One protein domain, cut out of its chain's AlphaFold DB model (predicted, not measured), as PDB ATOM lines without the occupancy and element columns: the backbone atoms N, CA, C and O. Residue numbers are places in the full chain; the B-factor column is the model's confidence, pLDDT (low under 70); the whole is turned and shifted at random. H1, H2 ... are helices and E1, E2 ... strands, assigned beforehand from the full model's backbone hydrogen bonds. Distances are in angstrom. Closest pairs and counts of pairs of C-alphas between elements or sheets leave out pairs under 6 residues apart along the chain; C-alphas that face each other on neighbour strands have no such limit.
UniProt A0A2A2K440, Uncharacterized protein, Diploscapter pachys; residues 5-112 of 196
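Overview. This is residues 5 to 112 of the 196 residues of an uncharacterized protein of Diploscapter pachys (UniProt A0A2A2K440). A small strand hairpin, E1 and E2, stands with the short helices H1 and H2 at one end of the long helix H3, and H3 runs along one side of a cluster of four shorter helices, H4 to H7. H3 crosses H5 and H7 steeply, and E1 comes near H5. The 108 printed residues, mostly helix in class, hold named elements in the order E1 E2 H1 H2 H3 H4 H5 H6 H7, with one antiparallel sheet, E1 - E2. The whole is compact, with a radius of gyration of the C-alphas of 14.1 A, yet elongated, spanning 41 by 26 by 25 A.

Along the chain. Find C-alpha 5 at (210.641, 177.821, 155.155), where E1, residues 5 to 7, begins; E2 is residues 12 to 15. H1, 19 to 22, and H2, 26 to 30, follow. H3 runs 31.6 A from C-alpha 32 at (201.324, 192.099, 162.542) to residue 53. Then come H4, 63 to 69; H5, 74 to 89, 20.9 A; H6, 93 to 97; and H7, 101 to 110, 14.0 A, ending at (196.746, 161.518, 157.288).

Arrangement. In the E1 and E2 hairpin, look for N 5 and O 14, 3.0 A apart. H3 touches H5, closest at C-alphas 37 and 76, 4.8 A, at a steep tilt of 54 degrees. H3 touches H7, closest at C-alphas 52 and 102, 6.6 A, about perpendicular at 87 degrees. H6 touches H5, closest at C-alphas 86 and 96, 6.1 A, and H4, at C-alphas 64 and 97, 4.3 A. O i to N i+4 pairs are within hydrogen-bond range throughout H4, H6 and H7, in 17 of 18 in H3, 9 of 12 in H5 and 0 of 1 in H2, where 2 of 2 i+3 pairs are; H1 is too short.

Size, cuts and confidence. The C-alphas of Arg 26 and Pro 59 are farthest apart, 41.1 A. The printed part has no cut and no long link. Look for pLDDT under 70 at residues 5, 8 to 12, 14 to 26 and 29.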
ATOM      1  N   VAL A   5     210.586 177.002 156.365       65.31
ATOM      2  CA  VAL A   5     210.641 177.821 155.155       65.31
ATOM      3  C   VAL A   5     211.839 178.751 155.270       65.31
ATOM      4  O   VAL A   5     212.054 179.355 156.322       65.31
ATOM      5  N   HIS A   6     212.600 178.849 154.185       70.62
ATOM      6  CA  HIS A   6     213.571 179.905 153.935       70.62
ATOM      7  C   HIS A   6     213.213 180.503 152.574       70.62
ATOM      8  O   HIS A   6     213.287 179.812 151.557       70.62
ATOM      9  N   ASP A   7     212.787 181.761 152.573       73.44
ATOM     10  CA  ASP A   7     212.515 182.536 151.368       73.44
ATOM     11  C   ASP A   7     213.623 183.592 151.201       73.44
ATOM     12  O   ASP A   7     213.643 184.571 151.957       73.44
ATOM     13  N   PRO A   8     214.544 183.423 150.234       67.94
ATOM     14  CA  PRO A   8     215.649 184.352 150.028       67.94
ATOM     15  C   PRO A   8     215.212 185.698 149.427       67.94
ATOM     16  O   PRO A   8     215.987 186.649 149.491       67.94
ATOM     17  N   LEU A   9     213.999 185.811 148.865       68.00
ATOM     18  CA  LEU A   9     213.492 187.059 148.283       68.00
ATOM     19  C   LEU A   9     212.910 187.987 149.355       68.00
ATOM     20  O   LEU A   9     213.193 189.183 149.347       68.00
ATOM     21  N   SER A  10     212.132 187.449 150.301       66.94
ATOM     22  CA  SER A  10     211.621 188.229 151.445       66.94
ATOM     23  C   SER A  10     212.533 188.205 152.678       66.94
ATOM     24  O   SER A  10     212.294 188.935 153.644       66.94
ATOM     25  N   GLY A  11     213.563 187.351 152.681       67.69
ATOM     26  CA  GLY A  11     214.417 187.094 153.842       67.69
ATOM     27  C   GLY A  11     213.672 186.434 155.011       67.69
ATOM     28  O   GLY A  11     214.114 186.546 156.161       67.69
ATOM     29  N   LEU A  12     212.518 185.808 154.751       69.06
ATOM     30  CA  LEU A  12     211.696 185.157 155.766       69.06
ATOM     31  C   LEU A  12     212.230 183.763 156.084       69.06
ATOM     32  O   LEU A  12     212.299 182.890 155.221       69.06
ATOM     33  N   GLU A  13     212.502 183.536 157.365       74.50
ATOM     34  CA  GLU A  13     212.804 182.218 157.904       74.50
ATOM     35  C   GLU A  13     211.919 181.930 159.109       74.50
ATOM     36  O   GLU A  13     211.804 182.751 160.026       74.50
ATOM     37  N   TYR A  14     211.321 180.743 159.130       66.38
ATOM     38  CA  TYR A  14     210.703 180.183 160.328       66.38
ATOM     39  C   TYR A  14     210.717 178.654 160.268       66.38
ATOM     40  O   TYR A  14     210.703 178.044 159.195       66.38
ATOM     41  N   ASN A  15     210.719 178.016 161.437       64.25
ATOM     42  CA  ASN A  15     210.607 176.570 161.562       64.25
ATOM     43  C   ASN A  15     209.487 176.235 162.552       64.25
ATOM     44  O   ASN A  15     209.497 176.676 163.698       64.25
ATOM     45  N   GLY A  16     208.513 175.441 162.115       58.06
ATOM     46  CA  GLY A  16     207.306 175.162 162.888       58.06
ATOM     47  C   GLY A  16     207.461 174.176 164.052       58.06
ATOM     48  O   GLY A  16     206.424 173.728 164.536       58.06
ATOM     49  N   HIS A  17     208.676 173.761 164.448       51.97
ATOM     50  CA  HIS A  17     208.908 172.756 165.504       51.97
ATOM     51  C   HIS A  17     208.397 173.214 166.878       51.97
ATOM     52  O   HIS A  17     207.477 172.593 167.399       51.97
ATOM     53  N   ASP A  18     208.934 174.322 167.397       54.09
ATOM     54  CA  ASP A  18     208.595 174.920 168.694       54.09
ATOM     55  C   ASP A  18     208.376 176.434 168.548       54.09
ATOM     56  O   ASP A  18     208.823 177.046 167.577       54.09
ATOM     57  N   LEU A  19     207.782 177.094 169.551       54.94
ATOM     58  CA  LEU A  19     207.608 178.559 169.545       54.94
ATOM     59  C   LEU A  19     208.940 179.318 169.361       54.94
ATOM     60  O   LEU A  19     208.993 180.297 168.620       54.94
ATOM     61  N   ASN A  20     210.037 178.834 169.952       48.06
ATOM     62  CA  ASN A  20     211.370 179.426 169.769       48.06
ATOM     63  C   ASN A  20     211.894 179.311 168.325       48.06
ATOM     64  O   ASN A  20     212.609 180.198 167.867       48.06
ATOM     65  N   THR A  21     211.548 178.246 167.597       57.91
ATOM     66  CA  THR A  21     211.963 178.068 166.196       57.91
ATOM     67  C   THR A  21     210.998 178.754 165.223       57.91
ATOM     68  O   THR A  21     211.396 179.147 164.126       57.91
ATOM     69  N   LEU A  22     209.744 178.951 165.641       57.53
ATOM     70  CA  LEU A  22     208.735 179.737 164.930       57.53
ATOM     71  C   LEU A  22     209.148 181.217 164.877       57.53
ATOM     72  O   LEU A  22     209.037 181.858 163.836       57.53
ATOM     73  N   PHE A  23     209.705 181.727 165.980       59.47
ATOM     74  CA  PHE A  23     210.275 183.072 166.103       59.47
ATOM     75  C   PHE A  23     211.811 183.094 165.996       59.47
ATOM     76  O   PHE A  23     212.455 183.941 166.619       59.47
ATOM     77  N   ALA A  24     212.402 182.209 165.176       60.38
ATOM     78  CA  ALA A  24     213.846 182.204 164.895       60.38
ATOM     79  C   ALA A  24     214.363 183.611 164.526       60.38
ATOM     80  O   ALA A  24     215.404 184.057 165.005       60.38
ATOM     81  N   GLN A  25     213.562 184.360 163.763       65.19
ATOM     82  CA  GLN A  25     213.719 185.797 163.579       65.19
ATOM     83  C   GLN A  25     212.852 186.552 164.603       65.19
ATOM     84  O   GLN A  25     211.670 186.794 164.362       65.19
ATOM     85  N   ARG A  26     213.431 186.975 165.738       67.75
ATOM     86  CA  ARG A  26     212.690 187.645 166.839       67.75
ATOM     87  C   ARG A  26     211.892 188.886 166.415       67.75
ATOM     88  O   ARG A  26     210.866 189.167 167.023       67.75
ATOM     89  N   ARG A  27     212.288 189.579 165.338       71.88
ATOM     90  CA  ARG A  27     211.504 190.670 164.715       71.88
ATOM     91  C   ARG A  27     210.064 190.265 164.362       71.88
ATOM     92  O   ARG A  27     209.169 191.101 164.396       71.88
ATOM     93  N   ASN A  28     209.820 188.981 164.087       73.12
ATOM     94  CA  ASN A  28     208.496 188.458 163.757       73.12
ATOM     95  C   ASN A  28     207.529 188.485 164.957       73.12
ATOM     96  O   ASN A  28     206.322 188.521 164.738       73.12
ATOM     97  N   LEU A  29     208.027 188.566 166.203       69.62
ATOM     98  CA  LEU A  29     207.200 188.814 167.398       69.62
ATOM     99  C   LEU A  29     206.456 190.156 167.314       69.62
ATOM    100  O   LEU A  29     205.357 190.279 167.845       69.62
ATOM    101  N   LEU A  30     207.037 191.144 166.626       78.06
ATOM    102  CA  LEU A  30     206.483 192.488 166.451       78.06
ATOM    103  C   LEU A  30     205.838 192.696 165.070       78.06
ATOM    104  O   LEU A  30     205.462 193.815 164.741       78.06
ATOM    105  N   SER A  31     205.713 191.651 164.241       81.94
ATOM    106  CA  SER A  31     205.169 191.762 162.880       81.94
ATOM    107  C   SER A  31     203.673 191.416 162.846       81.94
ATOM    108  O   SER A  31     203.328 190.235 162.960       81.94
ATOM    109  N   PRO A  32     202.759 192.385 162.614       84.00
ATOM    110  CA  PRO A  32     201.324 192.099 162.542       84.00
ATOM    111  C   PRO A  32     200.982 191.113 161.419       84.00
ATOM    112  O   PRO A  32     200.119 190.254 161.585       84.00
ATOM    113  N   GLY A  33     201.712 191.180 160.299       84.56
ATOM    114  CA  GLY A  33     201.562 190.248 159.181       84.56
ATOM    115  C   GLY A  33     201.957 188.811 159.533       84.56
ATOM    116  O   GLY A  33     201.295 187.877 159.084       84.56
ATOM    117  N   PHE A  34     202.984 188.610 160.368       82.75
ATOM    118  CA  PHE A  34     203.351 187.272 160.846       82.75
ATOM    119  C   PHE A  34     202.271 186.697 161.774       82.75
ATOM    120  O   PHE A  34     201.857 185.556 161.595       82.75
ATOM    121  N   TRP A  35     201.730 187.502 162.692       85.94
ATOM    122  CA  TRP A  35     200.595 187.092 163.530       85.94
ATOM    123  C   TRP A  35     199.311 186.825 162.731       85.94
ATOM    124  O   TRP A  35     198.567 185.906 163.071       85.94
ATOM    125  N   GLY A  36     199.063 187.576 161.652       90.38
ATOM    126  CA  GLY A  36     198.000 187.282 160.684       90.38
ATOM    127  C   GLY A  36     198.188 185.909 160.033       90.38
ATOM    128  O   GLY A  36     197.290 185.076 160.092       90.38
ATOM    129  N   MET A  37     199.394 185.628 159.531       89.69
ATOM    130  CA  MET A  37     199.750 184.320 158.969       89.69
ATOM    131  C   MET A  37     199.546 183.176 159.974       89.69
ATOM    132  O   MET A  37     198.940 182.167 159.629       89.69
ATOM    133  N   LEU A  38     199.994 183.324 161.229       87.06
ATOM    134  CA  LEU A  38     199.787 182.306 162.271       87.06
ATOM    135  C   LEU A  38     198.302 182.060 162.573       87.06
ATOM    136  O   LEU A  38     197.893 180.914 162.764       87.06
ATOM    137  N   ARG A  39     197.491 183.123 162.594       91.06
ATOM    138  CA  ARG A  39     196.037 183.031 162.769       91.06
ATOM    139  C   ARG A  39     195.398 182.246 161.626       91.06
ATOM    140  O   ARG A  39     194.592 181.359 161.891       91.06
ATOM    141  N   ASP A  40     195.800 182.529 160.391       94.94
ATOM    142  CA  ASP A  40     195.287 181.861 159.197       94.94
ATOM    143  C   ASP A  40     195.706 180.386 159.117       94.94
ATOM    144  O   ASP A  40     194.874 179.560 158.757       94.94
ATOM    145  N   ILE A  41     196.908 180.010 159.577       90.19
ATOM    146  CA  ILE A  41     197.302 178.594 159.739       90.19
ATOM    147  C   ILE A  41     196.338 177.870 160.691       90.19
ATOM    148  O   ILE A  41     195.798 176.814 160.362       90.19
ATOM    149  N   LEU A  42     196.092 178.436 161.877       89.88
ATOM    150  CA  LEU A  42     195.200 177.827 162.871       89.88
ATOM    151  C   LEU A  42     193.733 177.812 162.412       89.88
ATOM    152  O   LEU A  42     192.988 176.896 162.771       89.88
ATOM    153  N   ARG A  43     193.322 178.812 161.623       95.00
ATOM    154  CA  ARG A  43     191.995 178.900 161.005       95.00
ATOM    155  C   ARG A  43     191.823 177.824 159.937       95.00
ATOM    156  O   ARG A  43     190.884 177.041 160.048       95.00
ATOM    157  N   PHE A  44     192.765 177.722 158.998       95.88
ATOM    158  CA  PHE A  44     192.766 176.727 157.923       95.88
ATOM    159  C   PHE A  44     192.734 175.312 158.478       95.88
ATOM    160  O   PHE A  44     191.850 174.534 158.122       95.88
ATOM    161  N   ASN A  45     193.642 174.983 159.403       91.81
ATOM    162  CA  ASN A  45     193.718 173.642 159.980       91.81
ATOM    163  C   ASN A  45     192.401 173.246 160.668       91.81
ATOM    164  O   ASN A  45     192.033 172.079 160.626       91.81
ATOM    165  N   ARG A  46     191.677 174.196 161.276       92.88
ATOM    166  CA  ARG A  46     190.381 173.934 161.922       92.88
ATOM    167  C   ARG A  46     189.232 173.830 160.918       92.88
ATOM    168  O   ARG A  46     188.481 172.862 160.976       92.88
ATOM    169  N   GLN A  47     189.081 174.829 160.046       96.38
ATOM    170  CA  GLN A  47     187.969 174.909 159.094       96.38
ATOM    171  C   GLN A  47     188.045 173.761 158.087       96.38
ATOM    172  O   GLN A  47     187.112 172.971 158.011       96.38
ATOM    173  N   SER A  48     189.193 173.572 157.432       95.81
ATOM    174  CA  SER A  48     189.341 172.552 156.388       95.81
ATOM    175  C   SER A  48     189.103 171.125 156.894       95.81
ATOM    176  O   SER A  48     188.519 170.314 156.177       95.81
ATOM    177  N   LEU A  49     189.492 170.812 158.138       94.12
ATOM    178  CA  LEU A  49     189.188 169.524 158.769       94.12
ATOM    179  C   LEU A  49     187.687 169.358 159.030       94.12
ATOM    180  O   LEU A  49     187.126 168.330 158.656       94.12
ATOM    181  N   ALA A  50     187.033 170.369 159.609       95.88
ATOM    182  CA  ALA A  50     185.595 170.340 159.860       95.88
ATOM    183  C   ALA A  50     184.784 170.250 158.555       95.88
ATOM    184  O   ALA A  50     183.818 169.494 158.486       95.88
ATOM    185  N   ASP A  51     185.191 170.971 157.509       96.81
ATOM    186  CA  ASP A  51     184.552 170.944 156.190       96.81
ATOM    187  C   ASP A  51     184.741 169.587 155.493       96.81
ATOM    188  O   ASP A  51     183.801 169.073 154.887       96.81
ATOM    189  N   LEU A  52     185.918 168.962 155.628       94.56
ATOM    190  CA  LEU A  52     186.180 167.613 155.115       94.56
ATOM    191  C   LEU A  52     185.357 166.543 155.853       94.56
ATOM    192  O   LEU A  52     184.877 165.598 155.227       94.56
ATOM    193  N   GLU A  53     185.211 166.662 157.173       94.25
ATOM    194  CA  GLU A  53     184.462 165.713 158.009       94.25
ATOM    195  C   GLU A  53     182.949 165.855 157.847       94.25
ATOM    196  O   GLU A  53     182.235 164.856 157.853       94.25
ATOM    197  N   GLN A  54     182.468 167.080 157.639       96.31
ATOM    198  CA  GLN A  54     181.052 167.400 157.448       96.31
ATOM    199  C   GLN A  54     180.665 167.474 155.959       96.31
ATOM    200  O   GLN A  54     179.605 167.997 155.630       96.31
ATOM    201  N   GLN A  55     181.521 166.944 155.074       94.00
ATOM    202  CA  GLN A  55     181.309 166.803 153.626       94.00
ATOM    203  C   GLN A  55     180.903 168.104 152.900       94.00
ATOM    204  O   GLN A  55     180.189 168.063 151.904       94.00
ATOM    205  N   ARG A  56     181.397 169.260 153.367       95.50
ATOM    206  CA  ARG A  56     181.169 170.587 152.757       95.50
ATOM    207  C   ARG A  56     182.148 170.954 151.639       95.50
ATOM    208  O   ARG A  56     182.052 172.039 151.081       95.50
ATOM    209  N   ILE A  57     183.121 170.095 151.345       94.88
ATOM    210  CA  ILE A  57     184.078 170.321 150.259       94.88
ATOM    211  C   ILE A  57     183.556 169.623 149.006       94.88
ATOM    212  O   ILE A  57     183.584 168.392 148.936       94.88
ATOM    213  N   GLU A  58     183.128 170.404 148.015       94.50
ATOM    214  CA  GLU A  58     182.716 169.867 146.720       94.50
ATOM    215  C   GLU A  58     183.892 169.164 146.013       94.50
ATOM    216  O   GLU A  58     185.047 169.591 146.142       94.50
ATOM    217  N   PRO A  59     183.651 168.098 145.221       90.75
ATOM    218  CA  PRO A  59     184.723 167.341 144.563       90.75
ATOM    219  C   PRO A  59     185.618 168.176 143.636       90.75
ATOM    220  O   PRO A  59     186.760 167.794 143.376       90.75
ATOM    221  N   THR A  60     185.097 169.296 143.131       95.12
ATOM    222  CA  THR A  60     185.768 170.232 142.219       95.12
ATOM    223  C   THR A  60     186.421 171.425 142.922       95.12
ATOM    224  O   THR A  60     187.122 172.187 142.257       95.12
ATOM    225  N   THR A  61     186.240 171.606 144.238       97.88
ATOM    226  CA  THR A  61     186.836 172.729 144.979       97.88
ATOM    227  C   THR A  61     188.362 172.657 144.924       97.88
ATOM    228  O   THR A  61     188.982 171.703 145.409       97.88
ATOM    229  N   THR A  62     188.982 173.691 144.360       98.56
ATOM    230  CA  THR A  62     190.440 173.855 144.351       98.56
ATOM    231  C   THR A  62     190.922 174.505 145.647       98.56
ATOM    232  O   THR A  62     190.156 175.173 146.348       98.56
ATOM    233  N   LEU A  63     192.204 174.332 145.978       98.19
ATOM    234  CA  LEU A  63     192.808 175.001 147.130       98.19
ATOM    235  C   LEU A  63     192.679 176.528 147.013       98.19
ATOM    236  O   LEU A  63     192.294 177.169 147.982       98.19
ATOM    237  N   GLY A  64     192.950 177.100 145.836       98.06
ATOM    238  CA  GLY A  64     192.853 178.541 145.593       98.06
ATOM    239  C   GLY A  64     191.449 179.087 145.845       98.06
ATOM    240  O   GLY A  64     191.301 180.007 146.640       98.06
ATOM    241  N   ALA A  65     190.416 178.459 145.270       98.31
ATOM    242  CA  ALA A  65     189.031 178.910 145.431       98.31
ATOM    243  C   ALA A  65     188.599 178.966 146.908       98.31
ATOM    244  O   ALA A  65     188.022 179.957 147.342       98.31
ATOM    245  N   TYR A  66     188.952 177.948 147.699       98.50
ATOM    246  CA  TYR A  66     188.658 177.908 149.137       98.50
ATOM    247  C   TYR A  66     189.440 178.955 149.949       98.50
ATOM    248  O   TYR A  66     188.945 179.478 150.949       98.50
ATOM    249  N   LEU A  67     190.671 179.268 149.535       98.19
ATOM    250  CA  LEU A  67     191.481 180.307 150.172       98.19
ATOM    251  C   LEU A  67     190.947 181.714 149.870       98.19
ATOM    252  O   LEU A  67     190.926 182.558 150.768       98.19
ATOM    253  N   ASP A  68     190.476 181.944 148.646       97.94
ATOM    254  CA  ASP A  68     189.880 183.214 148.232       97.94
ATOM    255  C   ASP A  68     188.496 183.415 148.883       97.94
ATOM    256  O   ASP A  68     188.272 184.436 149.532       97.94
ATOM    257  N   GLU A  69     187.606 182.415 148.812       97.38
ATOM    258  CA  GLU A  69     186.274 182.434 149.448       97.38
ATOM    259  C   GLU A  69     186.369 182.596 150.971       97.38
ATOM    260  O   GLU A  69     185.665 183.410 151.573       97.38
ATOM    261  N   GLY A  70     187.294 181.873 151.607       96.56
ATOM    262  CA  GLY A  70     187.535 181.980 153.040       96.56
ATOM    263  C   GLY A  70     188.224 183.279 153.470       96.56
ATOM    264  O   GLY A  70     188.414 183.468 154.673       96.56
ATOM    265  N   GLY A  71     188.645 184.153 152.548       97.56
ATOM    266  CA  GLY A  71     189.350 185.401 152.857       97.56
ATOM    267  C   GLY A  71     190.676 185.161 153.586       97.56
ATOM    268  O   GLY A  71     190.899 185.673 154.691       97.56
ATOM    269  N   TYR A  72     191.525 184.281 153.054       97.69
ATOM    270  CA  TYR A  72     192.835 183.965 153.630       97.69
ATOM    271  C   TYR A  72     193.895 185.002 153.233       97.69
ATOM    272  O   TYR A  72     193.960 185.461 152.095       97.69
ATOM    273  N   GLY A  73     194.745 185.399 154.182       96.44
ATOM    274  CA  GLY A  73     195.749 186.429 153.950       96.44
ATOM    275  C   GLY A  73     196.855 185.961 153.005       96.44
ATOM    276  O   GLY A  73     197.438 184.894 153.198       96.44
ATOM    277  N   GLN A  74     197.234 186.809 152.045       94.75
ATOM    278  CA  GLN A  74     198.290 186.521 151.059       94.75
ATOM    279  C   GLN A  74     199.597 186.006 151.687       94.75
ATOM    280  O   GLN A  74     200.238 185.118 151.138       94.75
ATOM    281  N   ARG A  75     199.972 186.469 152.892       90.56
ATOM    282  CA  ARG A  75     201.176 185.971 153.580       90.56
ATOM    283  C   ARG A  75     201.083 184.480 153.953       90.56
ATOM    284  O   ARG A  75     202.093 183.786 153.914       90.56
ATOM    285  N   PHE A  76     199.897 183.987 154.307       93.75
ATOM    286  CA  PHE A  76     199.646 182.561 154.541       93.75
ATOM    287  C   PHE A  76     199.634 181.760 153.238       93.75
ATOM    288  O   PHE A  76     200.180 180.656 153.206       93.75
ATOM    289  N   ILE A  77     199.083 182.333 152.167       94.94
ATOM    290  CA  ILE A  77     199.077 181.707 150.845       94.94
ATOM    291  C   ILE A  77     200.524 181.513 150.356       94.94
ATOM    292  O   ILE A  77     200.979 180.377 150.209       94.94
ATOM    293  N   GLU A  78     201.270 182.610 150.218       91.06
ATOM    294  CA  GLU A  78     202.590 182.640 149.575       91.06
ATOM    295  C   GLU A  78     203.739 182.087 150.424       91.06
ATOM    296  O   GLU A  78     204.688 181.550 149.861       91.06
ATOM    297  N   HIS A  79     203.684 182.187 151.759       85.50
ATOM    298  CA  HIS A  79     204.801 181.760 152.617       85.50
ATOM    299  C   HIS A  79     204.521 180.520 153.473       85.50
ATOM    300  O   HIS A  79     205.451 180.033 154.112       85.50
ATOM    301  N   TYR A  80     203.290 179.990 153.493       88.56
ATOM    302  CA  TYR A  80     202.964 178.760 154.228       88.56
ATOM    303  C   TYR A  80     202.342 177.687 153.331       88.56
ATOM    304  O   TYR A  80     202.990 176.673 153.068       88.56
ATOM    305  N   ILE A  81     201.101 177.876 152.868       92.69
ATOM    306  CA  ILE A  81     200.303 176.759 152.338       92.69
ATOM    307  C   ILE A  81     200.763 176.334 150.939       92.69
ATOM    308  O   ILE A  81     200.917 175.135 150.694       92.69
ATOM    309  N   VAL A  82     201.072 177.297 150.060       93.38
ATOM    310  CA  VAL A  82     201.572 177.011 148.711       93.38
ATOM    311  C   VAL A  82     202.984 176.419 148.765       93.38
ATOM    312  O   VAL A  82     203.149 175.321 148.237       93.38
ATOM    313  N   PRO A  83     203.986 177.016 149.453       88.94
ATOM    314  CA  PRO A  83     205.308 176.398 149.571       88.94
ATOM    315  C   PRO A  83     205.270 174.995 150.177       88.94
ATOM    316  O   PRO A  83     205.972 174.111 149.694       88.94
ATOM    317  N   MET A  84     204.436 174.760 151.199       88.50
ATOM    318  CA  MET A  84     204.299 173.440 151.820       88.50
ATOM    319  C   MET A  84     203.749 172.393 150.847       88.50
ATOM    320  O   MET A  84     204.231 171.263 150.846       88.50
ATOM    321  N   GLY A  85     202.757 172.729 150.024       90.31
ATOM    322  CA  GLY A  85     202.197 171.771 149.073       90.31
ATOM    323  C   GLY A  85     203.031 171.618 147.795       90.31
ATOM    324  O   GLY A  85     203.322 170.488 147.398       90.31
ATOM    325  N   SER A  86     203.532 172.713 147.214       90.19
ATOM    326  CA  SER A  86     204.505 172.674 146.109       90.19
ATOM    327  C   SER A  86     205.751 171.861 146.469       90.19
ATOM    328  O   SER A  86     206.289 171.170 145.610       90.19
ATOM    329  N   ALA A  87     206.169 171.866 147.741       85.69
ATOM    330  CA  ALA A  87     207.233 171.010 148.261       85.69
ATOM    331  C   ALA A  87     206.923 169.505 148.217       85.69
ATOM    332  O   ALA A  87     207.822 168.701 147.981       85.69
ATOM    333  N   ILE A  88     205.675 169.123 148.497       88.19
ATOM    334  CA  ILE A  88     205.242 167.723 148.633       88.19
ATOM    335  C   ILE A  88     204.985 167.094 147.261       88.19
ATOM    336  O   ILE A  88     205.393 165.959 147.017       88.19
ATOM    337  N   TRP A  89     204.309 167.828 146.375       93.25
ATOM    338  CA  TRP A  89     203.930 167.357 145.039       93.25
ATOM    339  C   TRP A  89     204.868 167.835 143.928       93.25
ATOM    340  O   TRP A  89     204.641 167.516 142.764       93.25
ATOM    341  N   SER A  90     205.935 168.556 144.285       89.94
ATOM    342  CA  SER A  90     206.960 169.057 143.365       89.94
ATOM    343  C   SER A  90     206.389 169.875 142.202       89.94
ATOM    344  O   SER A  90     206.859 169.720 141.085       89.94
ATOM    345  N   MET A  91     205.381 170.723 142.438       91.75
ATOM    346  CA  MET A  91     204.591 171.399 141.387       91.75
ATOM    347  C   MET A  91     204.546 172.928 141.540       91.75
ATOM    348  O   MET A  91     204.883 173.459 142.605       91.75
ATOM    349  N   SER A  92     204.123 173.649 140.494       93.75
ATOM    350  CA  SER A  92     204.129 175.118 140.495       93.75
ATOM    351  C   SER A  92     203.117 175.740 141.464       93.75
ATOM    352  O   SER A  92     202.173 175.089 141.913       93.75
ATOM    353  N   ARG A  93     203.284 177.038 141.760       93.38
ATOM    354  CA  ARG A  93     202.294 177.834 142.512       93.38
ATOM    355  C   ARG A  93     200.910 177.783 141.859       93.38
ATOM    356  O   ARG A  93     199.915 177.672 142.566       93.38
ATOM    357  N   ALA A  94     200.848 177.877 140.530       95.56
ATOM    358  CA  ALA A  94     199.586 177.854 139.796       95.56
ATOM    359  C   ALA A  94     198.910 176.477 139.901       95.56
ATOM    360  O   ALA A  94     197.734 176.405 140.251       95.56
ATOM    361  N   ASP A  95     199.676 175.397 139.711       96.31
ATOM    362  CA  ASP A  95     199.179 174.021 139.868       96.31
ATOM    363  C   ASP A  95     198.695 173.766 141.302       96.31
ATOM    364  O   ASP A  95     197.658 173.140 141.509       96.31
ATOM    365  N   MET A  96     199.410 174.301 142.298       96.75
ATOM    366  CA  MET A  96     199.047 174.173 143.707       96.75
ATOM    367  C   MET A  96     197.737 174.893 144.045       96.75
ATOM    368  O   MET A  96     196.903 174.341 144.759       96.75
ATOM    369  N   LEU A  97     197.514 176.099 143.518       97.44
ATOM    370  CA  LEU A  97     196.236 176.797 143.687       97.44
ATOM    371  C   LEU A  97     195.098 176.092 142.926       97.44
ATOM    372  O   LEU A  97     193.970 176.071 143.414       97.44
ATOM    373  N   GLY A  98     195.386 175.448 141.791       97.56
ATOM    374  CA  GLY A  98     194.435 174.607 141.050       97.56
ATOM    375  C   GLY A  98     194.189 173.209 141.643       97.56
ATOM    376  O   GLY A  98     193.352 172.466 141.135       97.56
ATOM    377  N   PHE A  99     194.900 172.821 142.702       97.12
ATOM    378  CA  PHE A  99     194.910 171.448 143.209       97.12
ATOM    379  C   PHE A  99     193.644 171.096 144.014       97.12
ATOM    380  O   PHE A  99     193.153 171.949 144.757       97.12
ATOM    381  N   PRO A 100     193.125 169.849 143.962       97.88
ATOM    382  CA  PRO A 100     191.885 169.481 144.655       97.88
ATOM    383  C   PRO A 100     191.987 169.582 146.186       97.88
ATOM    384  O   PRO A 100     192.751 168.843 146.824       97.88
ATOM    385  N   LEU A 101     191.164 170.440 146.799       97.81
ATOM    386  CA  LEU A 101     191.193 170.720 148.239       97.81
ATOM    387  C   LEU A 101     190.945 169.456 149.071       97.81
ATOM    388  O   LEU A 101     191.707 169.159 149.990       97.81
ATOM    389  N   ALA A 102     189.913 168.674 148.737       96.62
ATOM    390  CA  ALA A 102     189.559 167.472 149.495       96.62
ATOM    391  C   ALA A 102     190.708 166.445 149.545       96.62
ATOM    392  O   ALA A 102     190.881 165.748 150.550       96.62
ATOM    393  N   PHE A 103     191.517 166.354 148.483       96.06
ATOM    394  CA  PHE A 103     192.702 165.496 148.463       96.06
ATOM    395  C   PHE A 103     193.844 166.096 149.292       96.06
ATOM    396  O   PHE A 103     194.426 165.379 150.109       96.06
ATOM    397  N   PHE A 104     194.110 167.398 149.149       96.06
ATOM    398  CA  PHE A 104     195.108 168.128 149.935       96.06
ATOM    399  C   PHE A 104     194.874 167.987 151.446       96.06
ATOM    400  O   PHE A 104     195.742 167.503 152.173       96.06
ATOM    401  N   VAL A 105     193.673 168.329 151.921       95.12
ATOM    402  CA  VAL A 105     193.327 168.304 153.351       95.12
ATOM    403  C   VAL A 105     193.391 166.877 153.894       95.12
ATOM    404  O   VAL A 105     193.973 166.646 154.955       95.12
ATOM    405  N   ARG A 106     192.875 165.890 153.146       94.25
ATOM    406  CA  ARG A 106     192.940 164.473 153.539       94.25
ATOM    407  C   ARG A 106     194.380 163.961 153.602       94.25
ATOM    408  O   ARG A 106     194.716 163.234 154.536       94.25
ATOM    409  N   PHE A 107     195.240 164.358 152.663       93.31
ATOM    410  CA  PHE A 107     196.669 164.059 152.719       93.31
ATOM    411  C   PHE A 107     197.296 164.668 153.979       93.31
ATOM    412  O   PHE A 107     197.861 163.933 154.792       93.31
ATOM    413  N   CYS A 108     197.138 165.976 154.194       90.25
ATOM    414  CA  CYS A 108     197.732 166.683 155.326       90.25
ATOM    415  C   CYS A 108     197.222 166.167 156.685       90.25
ATOM    416  O   CYS A 108     198.018 166.078 157.622       90.25
ATOM    417  N   ARG A 109     195.950 165.750 156.786       88.50
ATOM    418  CA  ARG A 109     195.394 165.053 157.959       88.50
ATOM    419  C   ARG A 109     196.096 163.718 158.199       88.50
ATOM    420  O   ARG A 109     196.643 163.504 159.276       88.50
ATOM    421  N   ASN A 110     196.144 162.853 157.184       88.31
ATOM    422  CA  ASN A 110     196.746 161.518 157.288       88.31
ATOM    423  C   ASN A 110     198.261 161.562 157.586       88.31
ATOM    424  O   ASN A 110     198.806 160.611 158.137       88.31
ATOM    425  N   HIS A 111     198.934 162.665 157.240       84.56
ATOM    426  CA  HIS A 111     200.367 162.889 157.469       84.56
ATOM    427  C   HIS A 111     200.653 163.725 158.739       84.56
ATOM    428  O   HIS A 111     201.811 164.025 159.037       84.56
ATOM    429  N   GLY A 112     199.623 164.117 159.501       81.88
ATOM    430  CA  GLY A 112     199.766 164.923 160.721       81.88
ATOM    431  C   GLY A 112     200.329 166.332 160.490       81.88
ATOM    432  O   GLY A 112     200.883 166.925 161.413       81.88
TER     433      GLY A 112